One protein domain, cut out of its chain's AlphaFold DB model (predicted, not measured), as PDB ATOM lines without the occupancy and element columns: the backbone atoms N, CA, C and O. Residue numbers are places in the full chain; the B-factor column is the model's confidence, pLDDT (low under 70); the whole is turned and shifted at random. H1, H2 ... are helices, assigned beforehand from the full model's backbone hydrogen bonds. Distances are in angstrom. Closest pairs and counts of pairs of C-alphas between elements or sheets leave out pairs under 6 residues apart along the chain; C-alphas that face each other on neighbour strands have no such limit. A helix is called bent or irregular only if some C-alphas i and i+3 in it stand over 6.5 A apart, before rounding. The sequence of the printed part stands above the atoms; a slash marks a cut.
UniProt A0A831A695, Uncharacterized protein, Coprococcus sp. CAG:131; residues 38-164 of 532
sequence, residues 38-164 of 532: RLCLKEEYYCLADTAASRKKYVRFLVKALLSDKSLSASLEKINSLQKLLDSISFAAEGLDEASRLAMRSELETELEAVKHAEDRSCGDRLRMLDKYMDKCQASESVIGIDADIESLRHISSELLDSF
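What this domain is: This is residues 38 to 164 of the 532 residues of an uncharacterized protein of Coprococcus sp. CAG:131 (UniProt A0A831A695). Three helices, H1, H2 and H7, stand side by side as a triangle, with H4 alongside H7; on the far side of H2 from H1, H6 crosses H2 steeply. The kinked helix H5 folds back on the first part of H6 with its last residues, while its first residues reach away to one end of the longest axis. The printed part has 127 residues, with seven named helices, H1 to H7 in chain order, and no named strand: the class is all helix, and the helix packing is mostly aligned, 5 of 7 touching pairs with a tilt being shallow. The whole is compact, with a radius of gyration of the C-alphas of 14.7 A and spans of 46 by 33 by 21 A.

How they stand to each other: Start at H1, residues 38 to 46, which forms a helical hairpin with H2, residues 52 to 68. They only just touch, with 3 pairs of C-alphas within 8 A, the closest Glu 44 and Tyr 58 at 6.8 A, at a shallow tilt of 15 degrees. H2 is the hub, touching four helices. At its end, H3, residues 70 to 73, only just touches it, with 3 such pairs, and only at the corner; C-alphas 67 and 73 are closest, 5.4 A apart. Next come H4, residues 80 to 88, and H5, residues 98 to 116, which has a kink of 59 degrees near residue 108. H6, residues 123 to 139, touches H2 at a steep tilt of 52 degrees, opposite ways, its Leu 127 closest to Val 63 by C-alphas, 6.3 A. H5 and H6 are a hairpin and only just touch, with 3 pairs, through residues 111 to 115 of H5 alone; C-alphas 115 and 126 are closest, 6.3 A apart. Last, H7, residues 150 to 163, touches H4 at a shallow tilt of 23 degrees, opposite ways, with C-alphas 81 and 156 closest, 5.4 A apart. H7 also touches H1, with C-alphas 157 and 45 closest at 6.8 A. H5 and H7 are apart. Every O i to N i+4 pair is within hydrogen-bond range in H1, H2 and H7, against 4 of 5 in H4, 11 of 15 in H5 and 11 of 13 in H6; H3 is too short for one.

Where its parts are: Find C-alpha 38 at (73.040, 127.419, 121.550), where H1 begins. H2 runs 24.2 A and H5 22.4 A. H6 runs 26.0 A and is irregular, C-alphas 136 and 139 being 7.1 A apart; H4 is only just irregular, with 6.6 A from C-alpha 80 to 83. H7 runs 19.9 A to C-alpha 163 at (61.200, 129.119, 123.081).

The domain as a whole: Look at Ala 99 and Asp 162, whose C-alphas are the farthest apart, 46.2 A. The printed part has no cut, and no link is long. Residues 89 to 121 and 136 to 148 have pLDDT under 70.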
ATOM      1  N   ARG A  38      73.549 126.697 120.380       92.06
ATOM      2  CA  ARG A  38      73.040 127.419 121.550       92.06
ATOM      3  C   ARG A  38      74.132 128.195 122.283       92.06
ATOM      4  O   ARG A  38      73.884 129.313 122.730       92.06
ATOM      5  N   LEU A  39      75.326 127.610 122.405       92.06
ATOM      6  CA  LEU A  39      76.472 128.269 123.033       92.06
ATOM      7  C   LEU A  39      76.975 129.409 122.146       92.06
ATOM      8  O   LEU A  39      77.072 130.539 122.617       92.06
ATOM      9  N   CYS A  40      77.171 129.141 120.851       91.44
ATOM     10  CA  CYS A  40      77.611 130.159 119.894       91.44
ATOM     11  C   CYS A  40      76.634 131.345 119.819       91.44
ATOM     12  O   CYS A  40      77.063 132.495 119.799       91.44
ATOM     13  N   LEU A  41      75.319 131.081 119.820       92.75
ATOM     14  CA  LEU A  41      74.298 132.129 119.807       92.75
ATOM     15  C   LEU A  41      74.378 132.993 121.063       92.75
ATOM     16  O   LEU A  41      74.321 134.209 120.939       92.75
ATOM     17  N   LYS A  42      74.545 132.398 122.251       93.00
ATOM     18  CA  LYS A  42      74.722 133.161 123.495       93.00
ATOM     19  C   LYS A  42      75.964 134.040 123.458       93.00
ATOM     20  O   LYS A  42      75.878 135.209 123.817       93.00
ATOM     21  N   GLU A  43      77.097 133.509 123.015       90.50
ATOM     22  CA  GLU A  43      78.345 134.273 122.941       90.50
ATOM     23  C   GLU A  43      78.247 135.451 121.966       90.50
ATOM     24  O   GLU A  43      78.572 136.581 122.338       90.50
ATOM     25  N   GLU A  44      77.750 135.218 120.748       90.62
ATOM     26  CA  GLU A  44      77.553 136.283 119.756       90.62
ATOM     27  C   GLU A  44      76.493 137.297 120.227       90.62
ATOM     28  O   GLU A  44      76.680 138.502 120.062       90.62
ATOM     29  N   TYR A  45      75.422 136.835 120.884       92.62
ATOM     30  CA  TYR A  45      74.370 137.685 121.449       92.62
ATOM     31  C   TYR A  45      74.890 138.577 122.583       92.62
ATOM     32  O   TYR A  45      74.657 139.786 122.575       92.62
ATOM     33  N   TYR A  46      75.622 138.020 123.550       90.12
ATOM     34  CA  TYR A  46      76.162 138.784 124.679       90.12
ATOM     35  C   TYR A  46      77.296 139.725 124.268       90.12
ATOM     36  O   TYR A  46      77.526 140.736 124.932       90.12
ATOM     37  N   CYS A  47      77.973 139.439 123.153       87.50
ATOM     38  CA  CYS A  47      78.976 140.325 122.564       87.50
ATOM     39  C   CYS A  47      78.392 141.353 121.577       87.50
ATOM     40  O   CYS A  47      79.153 142.162 121.041       87.50
ATOM     41  N   LEU A  48      77.076 141.346 121.329       88.88
ATOM     42  CA  LEU A  48      76.427 142.255 120.387       88.88
ATOM     43  C   LEU A  48      76.524 143.713 120.862       88.88
ATOM     44  O   LEU A  48      75.837 144.138 121.798       88.88
ATOM     45  N   ALA A  49      77.353 144.492 120.171       87.69
ATOM     46  CA  ALA A  49      77.508 145.923 120.392       87.69
ATOM     47  C   ALA A  49      76.577 146.737 119.482       87.69
ATOM     48  O   ALA A  49      76.237 146.318 118.373       87.69
ATOM     49  N   ASP A  50      76.217 147.944 119.924       87.38
ATOM     50  CA  ASP A  50      75.395 148.865 119.135       87.38
ATOM     51  C   ASP A  50      76.227 149.629 118.097       87.38
ATOM     52  O   ASP A  50      76.378 150.849 118.126       87.38
ATOM     53  N   THR A  51      76.843 148.879 117.187       85.44
ATOM     54  CA  THR A  51      77.608 149.411 116.059       85.44
ATOM     55  C   THR A  51      77.154 148.732 114.776       85.44
ATOM     56  O   THR A  51      76.822 147.546 114.774       85.44
ATOM     57  N   ALA A  52      77.172 149.462 113.659       78.44
ATOM     58  CA  ALA A  52      76.751 148.919 112.365       78.44
ATOM     59  C   ALA A  52      77.530 147.643 111.987       78.44
ATOM     60  O   ALA A  52      76.936 146.659 111.553       78.44
ATOM     61  N   ALA A  53      78.845 147.621 112.234       79.94
ATOM     62  CA  ALA A  53      79.689 146.452 111.985       79.94
ATOM     63  C   ALA A  53      79.289 145.242 112.851       79.94
ATOM     64  O   ALA A  53      79.164 144.131 112.333       79.94
ATOM     65  N   SER A  54      79.037 145.450 114.149       83.62
ATOM     66  CA  SER A  54      78.627 144.369 115.055       83.62
ATOM     67  C   SER A  54      77.244 143.826 114.700       83.62
ATOM     68  O   SER A  54      77.076 142.609 114.637       83.62
ATOM     69  N   ARG A  55      76.267 144.699 114.422       84.50
ATOM     70  CA  ARG A  55      74.916 144.289 114.005       84.50
ATOM     71  C   ARG A  55      74.958 143.515 112.691       84.50
ATOM     72  O   ARG A  55      74.328 142.468 112.576       84.50
ATOM     73  N   LYS A  56      75.781 143.959 111.737       79.81
ATOM     74  CA  LYS A  56      75.967 143.274 110.455       79.81
ATOM     75  C   LYS A  56      76.583 141.885 110.610       79.81
ATOM     76  O   LYS A  56      76.064 140.922 110.043       79.81
ATOM     77  N   LYS A  57      77.657 141.764 111.402       84.00
ATOM     78  CA  LYS A  57      78.267 140.466 111.736       84.00
ATOM     79  C   LYS A  57      77.234 139.535 112.375       84.00
ATOM     80  O   LYS A  57      77.123 138.378 111.974       84.00
ATOM     81  N   TYR A  58      76.456 140.058 113.321       87.88
ATOM     82  CA  TYR A  58      75.465 139.283 114.053       87.88
ATOM     83  C   TYR A  58      74.310 138.799 113.176       87.88
ATOM     84  O   TYR A  58      73.951 137.629 113.242       87.88
ATOM     85  N   VAL A  59      73.769 139.649 112.294       85.81
ATOM     86  CA  VAL A  59      72.730 139.229 111.338       85.81
ATOM     87  C   VAL A  59      73.248 138.129 110.419       85.81
ATOM     88  O   VAL A  59      72.561 137.129 110.228       85.81
ATOM     89  N   ARG A  60      74.481 138.249 109.910       85.19
ATOM     90  CA  ARG A  60      75.091 137.188 109.094       85.19
ATOM     91  C   ARG A  60      75.193 135.870 109.864       85.19
ATOM     92  O   ARG A  60      74.840 134.826 109.320       85.19
ATOM     93  N   PHE A  61      75.642 135.917 111.118       89.81
ATOM     94  CA  PHE A  61      75.665 134.743 111.991       89.81
ATOM     95  C   PHE A  61      74.258 134.155 112.178       89.81
ATOM     96  O   PHE A  61      74.064 132.961 111.962       89.81
ATOM     97  N   LEU A  62      73.270 134.989 112.510       89.94
ATOM     98  CA  LEU A  62      71.901 134.573 112.805       89.94
ATOM     99  C   LEU A  62      71.217 133.918 111.599       89.94
ATOM    100  O   LEU A  62      70.561 132.891 111.746       89.94
ATOM    101  N   VAL A  63      71.402 134.466 110.397       87.69
ATOM    102  CA  VAL A  63      70.867 133.884 109.156       87.69
ATOM    103  C   VAL A  63      71.463 132.499 108.909       87.69
ATOM    104  O   VAL A  63      70.717 131.542 108.691       87.69
ATOM    105  N   LYS A  64      72.793 132.357 109.016       89.38
ATOM    106  CA  LYS A  64      73.462 131.057 108.847       89.38
ATOM    107  C   LYS A  64      73.037 130.062 109.925       89.38
ATOM    108  O   LYS A  64      72.788 128.899 109.617       89.38
ATOM    109  N   ALA A  65      72.885 130.511 111.167       89.31
ATOM    110  CA  ALA A  65      72.386 129.712 112.283       89.31
ATOM    111  C   ALA A  65      70.973 129.161 112.016       89.31
ATOM    112  O   ALA A  65      70.756 127.953 112.096       89.31
ATOM    113  N   LEU A  66      70.037 130.031 111.631       89.19
ATOM    114  CA  LEU A  66      68.642 129.675 111.345       89.19
ATOM    115  C   LEU A  66      68.500 128.709 110.159       89.19
ATOM    116  O   LEU A  66      67.598 127.872 110.151       89.19
ATOM    117  N   LEU A  67      69.377 128.817 109.157       87.19
ATOM    118  CA  LEU A  67      69.365 127.942 107.983       87.19
ATOM    119  C   LEU A  67      70.078 126.602 108.211       87.19
ATOM    120  O   LEU A  67      69.667 125.599 107.628       87.19
ATOM    121  N   SER A  68      71.140 126.574 109.023       86.75
ATOM    122  CA  SER A  68      71.973 125.378 109.230       86.75
ATOM    123  C   SER A  68      71.446 124.432 110.309       86.75
ATOM    124  O   SER A  68      71.633 123.217 110.195       86.75
ATOM    125  N   ASP A  69      70.767 124.947 111.335       89.06
ATOM    126  CA  ASP A  69      70.184 124.118 112.387       89.06
ATOM    127  C   ASP A  69      68.867 123.487 111.929       89.06
ATOM    128  O   ASP A  69      67.912 124.171 111.566       89.06
ATOM    129  N   LYS A  70      68.796 122.154 111.965       86.62
ATOM    130  CA  LYS A  70      67.629 121.404 111.477       86.62
ATOM    131  C   LYS A  70      66.355 121.693 112.273       86.62
ATOM    132  O   LYS A  70      65.272 121.677 111.693       86.62
ATOM    133  N   SER A  71      66.475 121.918 113.581       86.94
ATOM    134  CA  SER A  71      65.338 122.168 114.470       86.94
ATOM    135  C   SER A  71      64.769 123.570 114.244       86.94
ATOM    136  O   SER A  71      63.555 123.733 114.065       86.94
ATOM    137  N   LEU A  72      65.653 124.569 114.156       87.75
ATOM    138  CA  LEU A  72      65.282 125.953 113.865       87.75
ATOM    139  C   LEU A  72      64.753 126.108 112.440       87.75
ATOM    140  O   LEU A  72      63.686 126.686 112.255       87.75
ATOM    141  N   SER A  73      65.432 125.521 111.450       87.69
ATOM    142  CA  SER A  73      65.032 125.565 110.038       87.69
ATOM    143  C   SER A  73      63.629 124.982 109.817       87.69
ATOM    144  O   SER A  73      62.830 125.521 109.052       87.69
ATOM    145  N   ALA A  74      63.272 123.921 110.551       86.81
ATOM    146  CA  ALA A  74      61.927 123.340 110.520       86.81
ATOM    147  C   ALA A  74      60.860 124.193 111.237       86.81
ATOM    148  O   ALA A  74      59.662 123.930 111.099       86.81
ATOM    149  N   SER A  75      61.278 125.188 112.020       88.50
ATOM    150  CA  SER A  75      60.412 125.987 112.890       88.50
ATOM    151  C   SER A  75      60.421 127.481 112.559       88.50
ATOM    152  O   SER A  75      59.868 128.256 113.335       88.50
ATOM    153  N   LEU A  76      60.989 127.888 111.417       88.50
ATOM    154  CA  LEU A  76      61.166 129.298 111.045       88.50
ATOM    155  C   LEU A  76      59.863 130.100 111.097       88.50
ATOM    156  O   LEU A  76      59.824 131.169 111.694       88.50
ATOM    157  N   GLU A  77      58.775 129.534 110.573       86.38
ATOM    158  CA  GLU A  77      57.455 130.185 110.555       86.38
ATOM    159  C   GLU A  77      56.822 130.350 111.948       86.38
ATOM    160  O   GLU A  77      55.814 131.034 112.099       86.38
ATOM    161  N   LYS A  78      57.377 129.705 112.982       88.12
ATOM    162  CA  LYS A  78      56.913 129.833 114.373       88.12
ATOM    163  C   LYS A  78      57.674 130.907 115.149       88.12
ATOM    164  O   LYS A  78      57.284 131.199 116.277       88.12
ATOM    165  N   ILE A  79      58.762 131.447 114.591       89.75
ATOM    166  CA  ILE A  79      59.563 132.492 115.232       89.75
ATOM    167  C   ILE A  79      58.862 133.829 114.976       89.75
ATOM    168  O   ILE A  79      58.940 134.398 113.888       89.75
ATOM    169  N   ASN A  80      58.161 134.338 115.983       87.00
ATOM    170  CA  ASN A  80      57.262 135.485 115.843       87.00
ATOM    171  C   ASN A  80      58.008 136.772 115.480       87.00
ATOM    172  O   ASN A  80      57.493 137.618 114.747       87.00
ATOM    173  N   SER A  81      59.219 136.943 116.008       87.75
ATOM    174  CA  SER A  81      60.055 138.113 115.732       87.75
ATOM    175  C   SER A  81      60.787 138.048 114.389       87.75
ATOM    176  O   SER A  81      61.241 139.089 113.913       87.75
ATOM    177  N   LEU A  82      60.870 136.877 113.744       87.69
ATOM    178  CA  LEU A  82      61.646 136.695 112.513       87.69
ATOM    179  C   LEU A  82      61.084 137.519 111.357       87.69
ATOM    180  O   LEU A  82      61.842 138.204 110.677       87.69
ATOM    181  N   GLN A  83      59.763 137.507 111.178       82.56
ATOM    182  CA  GLN A  83      59.112 138.297 110.135       82.56
ATOM    183  C   GLN A  83      59.420 139.793 110.302       82.56
ATOM    184  O   GLN A  83      59.868 140.438 109.361       82.56
ATOM    185  N   LYS A  84      59.287 140.322 111.526       81.88
ATOM    186  CA  LYS A  84      59.595 141.729 111.835       81.88
ATOM    187  C   LYS A  84      61.058 142.073 111.578       81.88
ATOM    188  O   LYS A  84      61.343 143.139 111.040       81.88
ATOM    189  N   LEU A  85      61.980 141.177 111.939       82.75
ATOM    190  CA  LEU A  85      63.398 141.361 111.649       82.75
ATOM    191  C   LEU A  85      63.633 141.433 110.138       82.75
ATOM    192  O   LEU A  85      64.284 142.363 109.672       82.75
ATOM    193  N   LEU A  86      63.091 140.484 109.374       79.25
ATOM    194  CA  LEU A  86      63.247 140.453 107.920       79.25
ATOM    195  C   LEU A  86      62.646 141.696 107.252       79.25
ATOM    196  O   LEU A  86      63.208 142.187 106.277       79.25
ATOM    197  N   ASP A  87      61.546 142.222 107.790       76.44
ATOM    198  CA  ASP A  87      60.914 143.455 107.310       76.44
ATOM    199  C   ASP A  87      61.734 144.711 107.666       76.44
ATOM    200  O   ASP A  87      61.688 145.701 106.941       76.44
ATOM    201  N   SER A  88      62.520 144.668 108.751       72.81
ATOM    202  CA  SER A  88      63.407 145.767 109.175       72.81
ATOM    203  C   SER A  88      64.732 145.840 108.407       72.81
ATOM    204  O   SER A  88      65.405 146.871 108.427       72.81
ATOM    205  N   ILE A  89      65.133 144.760 107.730       69.88
ATOM    206  CA  ILE A  89      66.376 144.730 106.955       69.88
ATOM    207  C   ILE A  89      66.152 145.503 105.650       69.88
ATOM    208  O   ILE A  89      65.572 144.997 104.688       69.88
ATOM    209  N   SER A  90      66.627 146.747 105.619       58.53
ATOM    210  CA  SER A  90      66.756 147.527 104.391       58.53
ATOM    211  C   SER A  90      68.084 147.200 103.696       58.53
ATOM    212  O   SER A  90      69.010 146.681 104.311       58.53
ATOM    213  N   PHE A  91      68.176 147.459 102.392       54.78
ATOM    214  CA  PHE A  91      69.421 147.320 101.637       54.78
ATOM    215  C   PHE A  91      69.740 148.670 101.009       54.78
ATOM    216  O   PHE A  91      69.127 149.059 100.014       54.78
ATOM    217  N   ALA A  92      70.679 149.399 101.605       46.78
ATOM    218  CA  ALA A  92      71.201 150.635 101.043       46.78
ATOM    219  C   ALA A  92      72.603 150.375 100.477       46.78
ATOM    220  O   ALA A  92      73.542 150.133 101.232       46.78
ATOM    221  N   ALA A  93      72.739 150.421  99.146       47.16
ATOM    222  CA  ALA A  93      74.026 150.382  98.448       47.16
ATOM    223  C   ALA A  93      74.739 151.743  98.574       47.16
ATOM    224  O   ALA A  93      74.886 152.507  97.607       47.16
ATOM    225  N   GLU A  94      75.125 152.097  99.794       43.28
ATOM    226  CA  GLU A  94      75.917 153.295 100.044       43.28
ATOM    227  C   GLU A  94      77.376 153.058  99.625       43.28
ATOM    228  O   GLU A  94      77.953 152.006  99.877       43.28
ATOM    229  N   GLY A  95      77.972 154.033  98.929       45.00
ATOM    230  CA  GLY A  95      79.401 154.016  98.578       45.00
ATOM    231  C   GLY A  95      79.822 153.387  97.240       45.00
ATOM    232  O   GLY A  95      81.012 153.410  96.948       45.00
ATOM    233  N   LEU A  96      78.907 152.874  96.409       48.75
ATOM    234  CA  LEU A  96      79.225 152.437  95.035       48.75
ATOM    235  C   LEU A  96      79.138 153.597  94.030       48.75
ATOM    236  O   LEU A  96      78.275 154.469  94.163       48.75
ATOM    237  N   ASP A  97      79.999 153.588  93.007       55.19
ATOM    238  CA  ASP A  97      79.823 154.446  91.834       55.19
ATOM    239  C   ASP A  97      78.558 154.045  91.054       55.19
ATOM    240  O   ASP A  97      78.042 152.932  91.181       55.19
ATOM    241  N   GLU A  98      78.031 154.969  90.256       49.41
ATOM    242  CA  GLU A  98      76.712 154.817  89.640       49.41
ATOM    243  C   GLU A  98      76.637 153.666  88.621       49.41
ATOM    244  O   GLU A  98      75.567 153.086  88.440       49.41
ATOM    245  N   ALA A  99      77.760 153.276  88.006       56.03
ATOM    246  CA  ALA A  99      77.820 152.161  87.062       56.03
ATOM    247  C   ALA A  99      77.860 150.810  87.790       56.03
ATOM    248  O   ALA A  99      77.113 149.898  87.429       56.03
ATOM    249  N   SER A 100      78.647 150.712  88.866       54.50
ATOM    250  CA  SER A 100      78.659 149.551  89.764       54.50
ATOM    251  C   SER A 100      77.308 149.368  90.462       54.50
ATOM    252  O   SER A 100      76.817 148.243  90.570       54.50
ATOM    253  N   ARG A 101      76.645 150.472  90.851       52.66
ATOM    254  CA  ARG A 101      75.251 150.445  91.317       52.66
ATOM    255  C   ARG A 101      74.310 149.921  90.249       52.66
ATOM    256  O   ARG A 101      73.480 149.098  90.597       52.66
ATOM    257  N   LEU A 102      74.405 150.371  88.995       52.28
ATOM    258  CA  LEU A 102      73.491 149.951  87.921       52.28
ATOM    259  C   LEU A 102      73.647 148.463  87.560       52.28
ATOM    260  O   LEU A 102      72.649 147.772  87.360       52.28
ATOM    261  N   ALA A 103      74.887 147.971  87.501       56.47
ATOM    262  CA  ALA A 103      75.197 146.580  87.173       56.47
ATOM    263  C   ALA A 103      74.765 145.618  88.292       56.47
ATOM    264  O   ALA A 103      74.102 144.620  88.008       56.47
ATOM    265  N   MET A 104      75.043 145.952  89.563       51.31
ATOM    266  CA  MET A 104      74.493 145.204  90.701       51.31
ATOM    267  C   MET A 104      72.966 145.330  90.755       51.31
ATOM    268  O   MET A 104      72.296 144.314  90.902       51.31
ATOM    269  N   ARG A 105      72.400 146.537  90.593       48.91
ATOM    270  CA  ARG A 105      70.945 146.787  90.618       48.91
ATOM    271  C   ARG A 105      70.182 145.945  89.603       48.91
ATOM    272  O   ARG A 105      69.147 145.422  89.962       48.91
ATOM    273  N   SER A 106      70.666 145.745  88.382       51.84
ATOM    274  CA  SER A 106      69.911 144.991  87.365       51.84
ATOM    275  C   SER A 106      69.661 143.520  87.758       51.84
ATOM    276  O   SER A 106      68.536 143.023  87.669       51.84
ATOM    277  N   GLU A 107      70.682 142.814  88.258       52.53
ATOM    278  CA  GLU A 107      70.530 141.422  88.715       52.53
ATOM    279  C   GLU A 107      69.919 141.321  90.121       52.53
ATOM    280  O   GLU A 107      69.165 140.389  90.406       52.53
ATOM    281  N   LEU A 108      70.215 142.288  90.999       50.88
ATOM    282  CA  LEU A 108      69.806 142.264  92.404       50.88
ATOM    283  C   LEU A 108      68.469 142.944  92.685       50.88
ATOM    284  O   LEU A 108      67.785 142.452  93.563       50.88
ATOM    285  N   GLU A 109      68.038 143.998  91.982       49.34
ATOM    286  CA  GLU A 109      66.685 144.580  92.135       49.34
ATOM    287  C   GLU A 109      65.614 143.577  91.704       49.34
ATOM    288  O   GLU A 109      64.551 143.536  92.310       49.34
ATOM    289  N   THR A 110      65.905 142.690  90.750       55.50
ATOM    290  CA  THR A 110      64.967 141.631  90.345       55.50
ATOM    291  C   THR A 110      64.780 140.571  91.445       55.50
ATOM    292  O   THR A 110      63.659 140.120  91.682       55.50
ATOM    293  N   GLU A 111      65.845 140.193  92.170       51.19
ATOM    294  CA  GLU A 111      65.761 139.284  93.330       51.19
ATOM    295  C   GLU A 111      65.317 140.020  94.618       51.19
ATOM    296  O   GLU A 111      64.591 139.453  95.426       51.19
ATOM    297  N   LEU A 112      65.683 141.290  94.811       50.97
ATOM    298  CA  LEU A 112      65.414 142.089  96.013       50.97
ATOM    299  C   LEU A 112      64.004 142.689  96.027       50.97
ATOM    300  O   LEU A 112      63.349 142.663  97.068       50.97
ATOM    301  N   GLU A 113      63.489 143.163  94.891       53.47
ATOM    302  CA  GLU A 113      62.069 143.514  94.789       53.47
ATOM    303  C   GLU A 113      61.183 142.268  94.861       53.47
ATOM    304  O   GLU A 113      60.077 142.332  95.388       53.47
ATOM    305  N   ALA A 114      61.702 141.090  94.500       53.75
ATOM    306  CA  ALA A 114      61.041 139.822  94.801       53.75
ATOM    307  C   ALA A 114      61.069 139.432  96.297       53.75
ATOM    308  O   ALA A 114      60.268 138.579  96.678       53.75
ATOM    309  N   VAL A 115      61.943 140.029  97.128       51.91
ATOM    310  CA  VAL A 115      61.957 139.902  98.607       51.91
ATOM    311  C   VAL A 115      61.050 140.944  99.268       51.91
ATOM    312  O   VAL A 115      60.393 140.627 100.256       51.91
ATOM    313  N   LYS A 116      60.985 142.173  98.739       51.12
ATOM    314  CA  LYS A 116      60.103 143.235  99.255       51.12
ATOM    315  C   LYS A 116      58.632 143.033  98.874       51.12
ATOM    316  O   LYS A 116      57.765 143.318  99.690       51.12
ATOM    317  N   HIS A 117      58.342 142.492  97.687       52.00
ATOM    318  CA  HIS A 117      56.986 142.111  97.249       52.00
ATOM    319  C   HIS A 117      56.594 140.678  97.660       52.00
ATOM    320  O   HIS A 117      55.679 140.082  97.094       52.00
ATOM    321  N   ALA A 118      57.299 140.103  98.634       47.34
ATOM    322  CA  ALA A 118      57.167 138.720  99.070       47.34
ATOM    323  C   ALA A 118      56.103 138.508 100.160       47.34
ATOM    324  O   ALA A 118      56.334 137.707 101.063       47.34
ATOM    325  N   GLU A 119      54.955 139.192 100.102       48.81
ATOM    326  CA  GLU A 119      53.855 138.947 101.060       48.81
ATOM    327  C   GLU A 119      53.422 137.463 101.080       48.81
ATOM    328  O   GLU A 119      52.951 136.976 102.105       48.81
ATOM    329  N   ASP A 120      53.684 136.722  99.993       52.47
ATOM    330  CA  ASP A 120      53.369 135.295  99.834       52.47
ATOM    331  C   ASP A 120      54.562 134.320 100.033       52.47
ATOM    332  O   ASP A 120      54.383 133.110  99.856       52.47
ATOM    333  N   ARG A 121      55.792 134.772 100.357       62.62
ATOM    334  CA  ARG A 121      56.946 133.852 100.540       62.62
ATOM    335  C   ARG A 121      57.200 133.506 102.003       62.62
ATOM    336  O   ARG A 121      57.107 134.351 102.884       62.62
ATOM    337  N   SER A 122      57.626 132.264 102.227       77.50
ATOM    338  CA  SER A 122      58.028 131.764 103.544       77.50
ATOM    339  C   SER A 122      59.238 132.527 104.111       77.50
ATOM    340  O   SER A 122      60.102 132.998 103.358       77.50
ATOM    341  N   CYS A 123      59.355 132.602 105.440       81.38
ATOM    342  CA  CYS A 123      60.533 133.148 106.122       81.38
ATOM    343  C   CYS A 123      61.818 132.433 105.674       81.38
ATOM    344  O   CYS A 123      62.871 133.057 105.528       81.38
ATOM    345  N   GLY A 124      61.730 131.124 105.409       82.88
ATOM    346  CA  GLY A 124      62.848 130.318 104.918       82.88
ATOM    347  C   GLY A 124      63.372 130.755 103.550       82.88
ATOM    348  O   GLY A 124      64.586 130.852 103.364       82.88
ATOM    349  N   ASP A 125      62.486 131.070 102.603       78.25
ATOM    350  CA  ASP A 125      62.902 131.540 101.277       78.25
ATOM    351  C   ASP A 125      63.570 132.914 101.360       78.25
ATOM    352  O   ASP A 125      64.624 133.126 100.756       78.25
ATOM    353  N   ARG A 126      63.016 133.820 102.178       78.56
ATOM    354  CA  ARG A 126      63.602 135.146 102.431       78.56
ATOM    355  C   ARG A 126      64.995 135.040 103.056       78.56
ATOM    356  O   ARG A 126      65.914 135.725 102.610       78.56
ATOM    357  N   LEU A 127      65.185 134.142 104.028       83.81
ATOM    358  CA  LEU A 127      66.492 133.887 104.642       83.81
ATOM    359  C   LEU A 127      67.517 133.337 103.642       83.81
ATOM    360  O   LEU A 127      68.650 133.808 103.630       83.81
ATOM    361  N   ARG A 128      67.141 132.385 102.775       83.62
ATOM    362  CA  ARG A 128      68.054 131.849 101.742       83.62
ATOM    363  C   ARG A 128      68.477 132.913 100.735       83.62
ATOM    364  O   ARG A 128      69.624 132.926 100.297       83.62
ATOM    365  N   MET A 129      67.559 133.804 100.363       74.62
ATOM    366  CA  MET A 129      67.876 134.933  99.488       74.62
ATOM    367  C   MET A 129      68.840 135.906 100.173       74.62
ATOM    368  O   MET A 129      69.819 136.320  99.554       74.62
ATOM    369  N   LEU A 130      68.615 136.208 101.456       76.50
ATOM    370  CA  LEU A 130      69.512 137.041 102.258       76.50
ATOM    371  C   LEU A 130      70.909 136.411 102.405       76.50
ATOM    372  O   LEU A 130      71.906 137.115 102.270       76.50
ATOM    373  N   ASP A 131      71.002 135.098 102.621       82.38
ATOM    374  CA  ASP A 131      72.276 134.368 102.695       82.38
ATOM    375  C   ASP A 131      73.049 134.436 101.365       82.38
ATOM    376  O   ASP A 131      74.187 134.908 101.325       82.38
ATOM    377  N   LYS A 132      72.380 134.110 100.246       76.44
ATOM    378  CA  LYS A 132      72.940 134.216  98.886       76.44
ATOM    379  C   LYS A 132      73.421 135.637  98.576       76.44
ATOM    380  O   LYS A 132      74.470 135.815  97.958       76.44
ATOM    381  N   TYR A 133      72.663 136.646  99.001       70.38
ATOM    382  CA  TYR A 133      73.036 138.051  98.860       70.38
ATOM    383  C   TYR A 133      74.295 138.392  99.667       70.38
ATOM    384  O   TYR A 133      75.254 138.948  99.129       70.38
ATOM    385  N   MET A 134      74.324 138.026 100.952       72.25
ATOM    386  CA  MET A 134      75.452 138.304 101.844       72.25
ATOM    387  C   MET A 134      76.755 137.621 101.416       72.25
ATOM    388  O   MET A 134      77.819 138.171 101.718       72.25
ATOM    389  N   ASP A 135      76.677 136.463 100.756       70.94
ATOM    390  CA  ASP A 135      77.835 135.754 100.204       70.94
ATOM    391  C   ASP A 135      78.320 136.387  98.884       70.94
ATOM    392  O   ASP A 135      79.518 136.614  98.733       70.94
ATOM    393  N   LYS A 136      77.420 136.804  97.976       63.66
ATOM    394  CA  LYS A 136      77.796 137.555  96.754       63.66
ATOM    395  C   LYS A 136      78.441 138.913  97.061       63.66
ATOM    396  O   LYS A 136      79.348 139.351  96.357       63.66
ATOM    397  N   CYS A 137      77.992 139.581  98.119       55.25
ATOM    398  CA  CYS A 137      78.524 140.874  98.548       55.25
ATOM    399  C   CYS A 137      79.818 140.776  99.381       55.25
ATOM    400  O   CYS A 137      80.307 141.811  99.835       55.25
ATOM    401  N   GLN A 138      80.410 139.586  99.578       50.41
ATOM    402  CA  GLN A 138      81.717 139.449 100.248       50.41
ATOM    403  C   GLN A 138      82.839 140.253  99.562       50.41
ATOM    404  O   GLN A 138      83.811 140.599 100.222       50.41
ATOM    405  N   ALA A 139      82.675 140.632  98.288       40.25
ATOM    406  CA  ALA A 139      83.627 141.473  97.561       40.25
ATOM    407  C   ALA A 139      83.632 142.965  97.982       40.25
ATOM    408  O   ALA A 139      84.513 143.707  97.559       40.25
ATOM    409  N   SER A 140      82.682 143.438  98.805       43.66
ATOM    410  CA  SER A 140      82.709 144.812  99.343       43.66
ATOM    411  C   SER A 140      81.958 144.925 100.678       43.66
ATOM    412  O   SER A 140      80.732 145.037 100.751       43.66
ATOM    413  N   GLU A 141      82.698 144.934 101.791       45.66
ATOM    414  CA  GLU A 141      82.133 145.080 103.143       45.66
ATOM    415  C   GLU A 141      81.329 146.383 103.353       45.66
ATOM    416  O   GLU A 141      80.553 146.469 104.310       45.66
ATOM    417  N   SER A 142      81.430 147.357 102.445       49.16
ATOM    418  CA  SER A 142      80.758 148.661 102.482       49.16
ATOM    419  C   SER A 142      79.310 148.687 101.964       49.16
ATOM    420  O   SER A 142      78.606 149.645 102.256       49.16
ATOM    421  N   VAL A 143      78.826 147.662 101.246       49.19
ATOM    422  CA  VAL A 143      77.603 147.793 100.406       49.19
ATOM    423  C   VAL A 143      76.298 147.337 101.077       49.19
ATOM    424  O   VAL A 143      75.213 147.670 100.614       49.19
ATOM    425  N   ILE A 144      76.373 146.603 102.192       51.84
ATOM    426  CA  ILE A 144      75.172 146.162 102.928       51.84
ATOM    427  C   ILE A 144      74.954 147.066 104.141       51.84
ATOM    428  O   ILE A 144      75.634 146.879 105.157       51.84
ATOM    429  N   GLY A 145      74.009 148.000 104.041       54.62
ATOM    430  CA  GLY A 145      73.445 148.702 105.193       54.62
ATOM    431  C   GLY A 145      72.422 147.815 105.897       54.62
ATOM    432  O   GLY A 145      71.295 147.730 105.442       54.62
ATOM    433  N   ILE A 146      72.815 147.118 106.967       61.09
ATOM    434  CA  ILE A 146      71.874 146.371 107.815       61.09
ATOM    435  C   ILE A 146      71.348 147.332 108.882       61.09
ATOM    436  O   ILE A 146      72.036 147.602 109.869       61.09
ATOM    437  N   ASP A 147      70.138 147.840 108.665       60.84
ATOM    438  CA  ASP A 147      69.482 148.824 109.540       60.84
ATOM    439  C   ASP A 147      68.674 148.191 110.682       60.84
ATOM    440  O   ASP A 147      67.988 148.890 111.425       60.84
ATOM    441  N   ALA A 148      68.769 146.866 110.851       69.44
ATOM    442  CA  ALA A 148      68.156 146.175 111.977       69.44
ATOM    443  C   ALA A 148      68.640 146.813 113.285       69.44
ATOM    444  O   ALA A 148      69.844 146.834 113.578       69.44
ATOM    445  N   ASP A 149      67.700 147.346 114.059       81.38
ATOM    446  CA  ASP A 149      68.000 147.962 115.337       81.38
ATOM    447  C   ASP A 149      68.459 146.896 116.346       81.38
ATOM    448  O   ASP A 149      68.133 145.705 116.253       81.38
ATOM    449  N   ILE A 150      69.263 147.317 117.321       87.06
ATOM    450  CA  ILE A 150      69.817 146.390 118.307       87.06
ATOM    451  C   ILE A 150      68.728 145.728 119.165       87.06
ATOM    452  O   ILE A 150      68.914 144.593 119.602       87.06
ATOM    453  N   GLU A 151      67.593 146.386 119.406       88.12
ATOM    454  CA  GLU A 151      66.514 145.840 120.234       88.12
ATOM    455  C   GLU A 151      65.802 144.689 119.521       88.12
ATOM    456  O   GLU A 151      65.586 143.642 120.133       88.12
ATOM    457  N   SER A 152      65.550 144.816 118.218       87.38
ATOM    458  CA  SER A 152      65.018 143.755 117.361       87.38
ATOM    459  C   SER A 152      65.933 142.530 117.347       87.38
ATOM    460  O   SER A 152      65.465 141.405 117.541       87.38
ATOM    461  N   LEU A 153      67.252 142.734 117.216       90.25
ATOM    462  CA  LEU A 153      68.238 141.647 117.276       90.25
ATOM    463  C   LEU A 153      68.276 140.979 118.654       90.25
ATOM    464  O   LEU A 153      68.364 139.753 118.754       90.25
ATOM    465  N   ARG A 154      68.171 141.756 119.733       90.75
ATOM    466  CA  ARG A 154      68.110 141.202 121.091       90.75
ATOM    467  C   ARG A 154      66.816 140.431 121.334       90.75
ATOM    468  O   ARG A 154      66.845 139.390 121.993       90.75
ATOM    469  N   HIS A 155      65.705 140.915 120.787       91.25
ATOM    470  CA  HIS A 155      64.395 140.303 120.943       91.25
ATOM    471  C   HIS A 155      64.326 138.926 120.277       91.25
ATOM    472  O   HIS A 155      63.973 137.960 120.953       91.25
ATOM    473  N   ILE A 156      64.754 138.805 119.013       92.31
ATOM    474  CA  ILE A 156      64.781 137.503 118.328       92.31
ATOM    475  C   ILE A 156      65.720 136.513 119.011       92.31
ATOM    476  O   ILE A 156      65.387 135.344 119.165       92.31
ATOM    477  N   SER A 157      66.869 136.985 119.493       93.38
ATOM    478  CA  SER A 157      67.839 136.131 120.183       93.38
ATOM    479  C   SER A 157      67.266 135.571 121.482       93.38
ATOM    480  O   SER A 157      67.440 134.391 121.776       93.38
ATOM    481  N   SER A 158      66.533 136.401 122.226       91.94
ATOM    482  CA  SER A 158      65.844 135.977 123.448       91.94
ATOM    483  C   SER A 158      64.724 134.984 123.132       91.94
ATOM    484  O   SER A 158      64.654 133.929 123.755       91.94
ATOM    485  N   GLU A 159      63.901 135.257 122.110       94.31
ATOM    486  CA  GLU A 159      62.849 134.332 121.666       94.31
ATOM    487  C   GLU A 159      63.427 132.958 121.292       94.31
ATOM    488  O   GLU A 159      62.913 131.932 121.743       94.31
ATOM    489  N   LEU A 160      64.516 132.938 120.517       93.00
ATOM    490  CA  LEU A 160      65.208 131.712 120.120       93.00
ATOM    491  C   LEU A 160      65.730 130.932 121.325       93.00
ATOM    492  O   LEU A 160      65.521 129.725 121.410       93.00
ATOM    493  N   LEU A 161      66.394 131.610 122.262       91.56
ATOM    494  CA  LEU A 161      66.975 130.965 123.436       91.56
ATOM    495  C   LEU A 161      65.919 130.444 124.419       91.56
ATOM    496  O   LEU A 161      66.183 129.433 125.072       91.56
ATOM    497  N   ASP A 162      64.756 131.091 124.515       90.31
ATOM    498  CA  ASP A 162      63.715 130.748 125.491       90.31
ATOM    499  C   ASP A 162      62.678 129.752 124.955       90.31
ATOM    500  O   ASP A 162      62.152 128.939 125.718       90.31
ATOM    501  N   SER A 163      62.362 129.818 123.658       89.62
ATOM    502  CA  SER A 163      61.200 129.119 123.081       89.62
ATOM    503  C   SER A 163      61.558 127.971 122.141       89.62
ATOM    504  O   SER A 163      60.675 127.185 121.786       89.62
ATOM    505  N   PHE A 164      62.824 127.849 121.739       88.69
ATOM    506  CA  PHE A 164      63.259 126.859 120.760       88.69
ATOM    507  C   PHE A 164      64.380 125.978 121.297       88.69
ATOM    508  O   PHE A 164      65.219 126.385 122.097       88.69
TER     509      PHE A 164